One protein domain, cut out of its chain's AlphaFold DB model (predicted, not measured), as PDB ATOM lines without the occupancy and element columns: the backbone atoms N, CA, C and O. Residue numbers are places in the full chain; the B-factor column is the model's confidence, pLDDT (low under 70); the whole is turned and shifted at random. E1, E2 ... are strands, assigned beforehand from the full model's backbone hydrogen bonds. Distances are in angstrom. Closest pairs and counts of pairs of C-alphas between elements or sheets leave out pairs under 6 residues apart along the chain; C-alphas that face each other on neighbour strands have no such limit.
ATOM      1  N   LEU A  11     143.322 124.984 131.401       89.94
ATOM      2  CA  LEU A  11     142.812 125.622 132.608       89.94
ATOM      3  C   LEU A  11     143.753 125.318 133.789       89.94
ATOM      4  O   LEU A  11     143.760 124.181 134.270       89.94
ATOM      5  N   PRO A  12     144.544 126.286 134.292       91.81
ATOM      6  CA  PRO A  12     145.321 126.071 135.505       91.81
ATOM      7  C   PRO A  12     144.380 125.958 136.708       91.81
ATOM      8  O   PRO A  12     143.635 126.890 137.014       91.81
ATOM      9  N   LEU A  13     144.446 124.834 137.415       94.00
ATOM     10  CA  LEU A  13     143.707 124.609 138.651       94.00
ATOM     11  C   LEU A  13     144.564 125.023 139.841       94.00
ATOM     12  O   LEU A  13     145.757 124.708 139.910       94.00
ATOM     13  N   LYS A  14     143.954 125.759 140.766       94.56
ATOM     14  CA  LYS A  14     144.638 126.386 141.892       94.56
ATOM     15  C   LYS A  14     144.413 125.614 143.182       94.56
ATOM     16  O   LYS A  14     143.301 125.160 143.448       94.56
ATOM     17  N   ASP A  15     145.477 125.473 143.962       93.94
ATOM     18  CA  ASP A  15     145.408 125.007 145.343       93.94
ATOM     19  C   ASP A  15     144.921 126.126 146.288       93.94
ATOM     20  O   ASP A  15     144.689 127.267 145.876       93.94
ATOM     21  N   ALA A  16     144.789 125.808 147.578       92.56
ATOM     22  CA  ALA A  16     144.383 126.772 148.603       92.56
ATOM     23  C   ALA A  16     145.374 127.944 148.787       92.56
ATOM     24  O   ALA A  16     145.001 128.978 149.337       92.56
ATOM     25  N   ALA A  17     146.621 127.802 148.326       92.81
ATOM     26  CA  ALA A  17     147.641 128.846 148.344       92.81
ATOM     27  C   ALA A  17     147.664 129.681 147.044       92.81
ATOM     28  O   ALA A  17     148.536 130.538 146.880       92.81
ATOM     29  N   GLY A  18     146.738 129.438 146.107       91.25
ATOM     30  CA  GLY A  18     146.655 130.124 144.816       91.25
ATOM     31  C   GLY A  18     147.712 129.686 143.795       91.25
ATOM     32  O   GLY A  18     147.810 130.277 142.711       91.25
ATOM     33  N   LYS A  19     148.507 128.653 144.094       92.69
ATOM     34  CA  LYS A  19     149.503 128.097 143.171       92.69
ATOM     35  C   LYS A  19     148.834 127.131 142.204       92.69
ATOM     36  O   LYS A  19     147.835 126.498 142.529       92.69
ATOM     37  N   THR A  20     149.365 127.033 140.986       92.50
ATOM     38  CA  THR A  20     148.896 126.012 140.038       92.50
ATOM     39  C   THR A  20     149.316 124.641 140.557       92.50
ATOM     40  O   THR A  20     150.510 124.378 140.635       92.50
ATOM     41  N   GLY A  21     148.342 123.801 140.913       93.88
ATOM     42  CA  GLY A  21     148.567 122.430 141.380       93.88
ATOM     43  C   GLY A  21     148.292 121.367 140.312       93.88
ATOM     44  O   GLY A  21     148.750 120.238 140.437       93.88
ATOM     45  N   ALA A  22     147.547 121.712 139.261       94.62
ATOM     46  CA  ALA A  22     147.316 120.870 138.091       94.62
ATOM     47  C   ALA A  22     146.857 121.730 136.907       94.62
ATOM     48  O   ALA A  22     146.463 122.888 137.074       94.62
ATOM     49  N   VAL A  23     146.853 121.150 135.712       93.31
ATOM     50  CA  VAL A  23     146.305 121.760 134.499       93.31
ATOM     51  C   VAL A  23     145.213 120.857 133.941       93.31
ATOM     52  O   VAL A  23     145.458 119.683 133.674       93.31
ATOM     53  N   SER A  24     144.013 121.401 133.750       92.75
ATOM     54  CA  SER A  24     142.906 120.712 133.088       92.75
ATOM     55  C   SER A  24     142.847 121.091 131.609       92.75
ATOM     56  O   SER A  24     142.837 122.272 131.260       92.75
ATOM     57  N   LYS A  25     142.784 120.092 130.730       92.62
ATOM     58  CA  LYS A  25     142.412 120.272 129.328       92.62
ATOM     59  C   LYS A  25     140.908 120.053 129.191       92.62
ATOM     60  O   LYS A  25     140.421 118.945 129.419       92.62
ATOM     61  N   LEU A  26     140.189 121.099 128.795       91.44
ATOM     62  CA  LEU A  26     138.744 121.043 128.574       91.44
ATOM     63  C   LEU A  26     138.427 120.721 127.114       91.44
ATOM     64  O   LEU A  26     139.000 121.329 126.206       91.44
ATOM     65  N   THR A  27     137.498 119.793 126.892       91.69
ATOM     66  CA  THR A  27     137.045 119.397 125.551       91.69
ATOM     67  C   THR A  27     135.523 119.317 125.514       91.69
ATOM     68  O   THR A  27     134.903 118.761 126.416       91.69
ATOM     69  N   ILE A  28     134.924 119.876 124.468       93.50
ATOM     70  CA  ILE A  28     133.510 119.744 124.128       93.50
ATOM     71  C   ILE A  28     133.420 118.725 122.998       93.50
ATOM     72  O   ILE A  28     134.167 118.825 122.026       93.50
ATOM     73  N   THR A  29     132.500 117.778 123.111       94.12
ATOM     74  CA  THR A  29     132.242 116.767 122.087       94.12
ATOM     75  C   THR A  29     130.759 116.738 121.745       94.12
ATOM     76  O   THR A  29     129.918 116.635 122.640       94.12
ATOM     77  N   ASP A  30     130.440 116.786 120.454       94.44
ATOM     78  CA  ASP A  30     129.132 116.401 119.926       94.44
ATOM     79  C   ASP A  30     129.172 114.894 119.606       94.44
ATOM     80  O   ASP A  30     129.838 114.483 118.652       94.44
ATOM     81  N   PRO A  31     128.496 114.038 120.395       93.75
ATOM     82  CA  PRO A  31     128.521 112.595 120.187       93.75
ATOM     83  C   PRO A  31     127.781 112.153 118.918       93.75
ATOM     84  O   PRO A  31     127.986 111.027 118.473       93.75
ATOM     85  N   GLN A  32     126.922 112.997 118.337       93.50
ATOM     86  CA  GLN A  32     126.186 112.669 117.114       93.50
ATOM     87  C   GLN A  32     127.067 112.817 115.872       93.50
ATOM     88  O   GLN A  32     126.986 111.998 114.961       93.50
ATOM     89  N   THR A  33     127.904 113.857 115.830       93.88
ATOM     90  CA  THR A  33     128.765 114.168 114.674       93.88
ATOM     91  C   THR A  33     130.211 113.712 114.861       93.88
ATOM     92  O   THR A  33     130.968 113.637 113.896       93.88
ATOM     93  N   GLY A  34     130.615 113.429 116.102       92.69
ATOM     94  CA  GLY A  34     132.004 113.166 116.467       92.69
ATOM     95  C   GLY A  34     132.871 114.427 116.533       92.69
ATOM     96  O   GLY A  34     134.069 114.318 116.803       92.69
ATOM     97  N   ALA A  35     132.304 115.619 116.310       92.25
ATOM     98  CA  ALA A  35     133.040 116.869 116.440       92.25
ATOM     99  C   ALA A  35     133.535 117.030 117.881       92.25
ATOM    100  O   ALA A  35     132.756 116.926 118.828       92.25
ATOM    101  N   SER A  36     134.831 117.286 118.053       93.38
ATOM    102  CA  SER A  36     135.447 117.400 119.373       93.38
ATOM    103  C   SER A  36     136.539 118.461 119.379       93.38
ATOM    104  O   SER A  36     137.355 118.536 118.460       93.38
ATOM    105  N   GLY A  37     136.556 119.302 120.409       90.81
ATOM    106  CA  GLY A  37     137.532 120.377 120.540       90.81
ATOM    107  C   GLY A  37     137.166 121.380 121.627       90.81
ATOM    108  O   GLY A  37     136.242 121.183 122.404       90.81
ATOM    109  N   ARG A  38     137.900 122.492 121.690       87.00
ATOM    110  CA  ARG A  38     137.597 123.599 122.621       87.00
ATOM    111  C   ARG A  38     136.404 124.442 122.182       87.00
ATOM    112  O   ARG A  38     135.762 125.088 122.997       87.00
ATOM    113  N   SER A  39     136.172 124.447 120.880       89.75
ATOM    114  CA  SER A  39     135.049 125.055 120.194       89.75
ATOM    115  C   SER A  39     134.649 124.081 119.102       89.75
ATOM    116  O   SER A  39     135.517 123.548 118.405       89.75
ATOM    117  N   ILE A  40     133.354 123.858 118.948       90.81
ATOM    118  CA  ILE A  40     132.808 123.036 117.878       90.81
ATOM    119  C   ILE A  40     131.697 123.822 117.199       90.81
ATOM    120  O   ILE A  40     130.988 124.590 117.850       90.81
ATOM    121  N   HIS A  41     131.548 123.623 115.896       91.69
ATOM    122  CA  HIS A  41     130.312 123.993 115.233       91.69
ATOM    123  C   HIS A  41     129.269 122.921 115.553       91.69
ATOM    124  O   HIS A  41     129.561 121.728 115.460       91.69
ATOM    125  N   ALA A  42     128.073 123.340 115.950       89.31
ATOM    126  CA  ALA A  42     126.973 122.442 116.249       89.31
ATOM    127  C   ALA A  42     125.711 122.963 115.568       89.31
ATOM    128  O   ALA A  42     125.327 124.113 115.760       89.31
ATOM    129  N   GLU A  43     125.056 122.104 114.790       90.12
ATOM    130  CA  GLU A  43     123.765 122.442 114.195       90.12
ATOM    131  C   GLU A  43     122.705 122.701 115.273       90.12
ATOM    132  O   GLU A  43     122.608 121.951 116.254       90.12
ATOM    133  N   ILE A  44     121.890 123.739 115.064       85.31
ATOM    134  CA  ILE A  44     120.747 124.054 115.923       85.31
ATOM    135  C   ILE A  44     119.664 122.998 115.700       85.31
ATOM    136  O   ILE A  44     119.205 122.769 114.584       85.31
ATOM    137  N   GLN A  45     119.238 122.368 116.788       88.00
ATOM    138  CA  GLN A  45     118.180 121.362 116.813       88.00
ATOM    139  C   GLN A  45     117.238 121.664 117.980       88.00
ATOM    140  O   GLN A  45     117.615 122.368 118.916       88.00
ATOM    141  N   THR A  46     116.033 121.088 117.967       92.00
ATOM    142  CA  THR A  46     115.068 121.229 119.074       92.00
ATOM    143  C   THR A  46     115.662 120.813 120.422       92.00
ATOM    144  O   THR A  46     115.357 121.411 121.448       92.00
ATOM    145  N   SER A  47     116.520 119.790 120.423       93.00
ATOM    146  CA  SER A  47     117.317 119.374 121.575       93.00
ATOM    147  C   SER A  47     118.643 118.817 121.082       93.00
ATOM    148  O   SER A  47     118.664 118.015 120.150       93.00
ATOM    149  N   LYS A  48     119.741 119.200 121.733       90.50
ATOM    150  CA  LYS A  48     121.079 118.680 121.457       90.50
ATOM    151  C   LYS A  48     121.827 118.452 122.765       90.50
ATOM    152  O   LYS A  48     121.811 119.302 123.651       90.50
ATOM    153  N   THR A  49     122.490 117.305 122.862       94.62
ATOM    154  CA  THR A  49     123.350 116.953 123.996       94.62
ATOM    155  C   THR A  49     124.804 117.110 123.580       94.62
ATOM    156  O   THR A  49     125.229 116.510 122.597       94.62
ATOM    157  N   LEU A  50     125.565 117.880 124.354       93.94
ATOM    158  CA  LEU A  50     127.013 118.015 124.216       93.94
ATOM    159  C   LEU A  50     127.689 117.465 125.471       93.94
ATOM    160  O   LEU A  50     127.194 117.652 126.582       93.94
ATOM    161  N   THR A  51     128.838 116.824 125.298       95.06
ATOM    162  CA  THR A  51     129.646 116.309 126.406       95.06
ATOM    163  C   THR A  51     130.812 117.251 126.661       95.06
ATOM    164  O   THR A  51     131.658 117.430 125.790       95.06
ATOM    165  N   GLY A  52     130.880 117.826 127.861       92.31
ATOM    166  CA  GLY A  52     132.077 118.505 128.355       92.31
ATOM    167  C   GLY A  52     132.949 117.536 129.152       92.31
ATOM    168  O   GLY A  52     132.459 116.890 130.076       92.31
ATOM    169  N   SER A  53     134.233 117.436 128.820       93.12
ATOM    170  CA  SER A  53     135.213 116.639 129.558       93.12
ATOM    171  C   SER A  53     136.380 117.494 130.053       93.12
ATOM    172  O   SER A  53     136.676 118.563 129.515       93.12
ATOM    173  N   SER A  54     137.028 117.009 131.109       92.00
ATOM    174  CA  SER A  54     138.196 117.622 131.734       92.00
ATOM    175  C   SER A  54     139.243 116.543 131.976       92.00
ATOM    176  O   SER A  54     139.001 115.616 132.747       92.00
ATOM    177  N   GLU A  55     140.411 116.688 131.364       92.94
ATOM    178  CA  GLU A  55     141.550 115.787 131.546       92.94
ATOM    179  C   GLU A  55     142.643 116.491 132.355       92.94
ATOM    180  O   GLU A  55     143.130 117.552 131.961       92.94
ATOM    181  N   LEU A  56     143.012 115.925 133.506       93.25
ATOM    182  CA  LEU A  56     144.049 116.488 134.372       93.25
ATOM    183  C   LEU A  56     145.444 116.082 133.899       93.25
ATOM    184  O   LEU A  56     145.711 114.921 133.606       93.25
ATOM    185  N   SER A  57     146.358 117.045 133.904       92.50
ATOM    186  CA  SER A  57     147.767 116.878 133.561       92.50
ATOM    187  C   SER A  57     148.640 117.772 134.444       92.50
ATOM    188  O   SER A  57     148.127 118.625 135.173       92.50
ATOM    189  N   GLN A  58     149.963 117.577 134.382       92.06
ATOM    190  CA  GLN A  58     150.947 118.419 135.083       92.06
ATOM    191  C   GLN A  58     150.626 118.603 136.577       92.06
ATOM    192  O   GLN A  58     150.647 119.713 137.104       92.06
TER     193      GLN A  58
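Overview. This is residues 11 to 58 of the 76 residues of an uncharacterized protein of Pragia fontium (UniProt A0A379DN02). A long, narrow three-stranded sheet, with E2 in the middle between the short E1 and E3, runs on into a large loop, residues 30 to 50, that lengthens the rod. Residues 36 to 37 of this loop fold back to pair antiparallel with residues 28 to 29 of E2. The 48 printed residues hold three named strands and no named helix; E1 E2 E3 form a meander, each strand the antiparallel neighbour of the one before. The class is all strand, with 21 of 48 residues in strands; the whole is only just extended, close to loose, with a radius of gyration of the C-alphas of 14.4 A and spans of 44 by 18 by 12 A.

Arrangement. E2, residues 20 to 29, and E3, residues 51 to 57, are an antiparallel hairpin at 151 degrees; N 25 and O 55 are 2.8 A apart, within hydrogen-bond range. E1, residues 11 to 14, and E2 form a hairpin at 144 degrees, with N 13 and O 22 within hydrogen-bond range at 2.8 A.

Along the chain. E2 measures 26.2 A, E3 19.5 A and E1 9.5 A. C-alpha 11 is at (142.812, 125.622, 132.608), C-alpha 57 at (147.767, 116.878, 133.561).

Size, cuts and confidence. The C-alphas farthest apart, Ala 17 and Thr 46, are 44.4 A apart. The link E1 to E2 is tight, E2 to E3 long. The printed part has no cut, and no printed residue is under 70 in pLDDT.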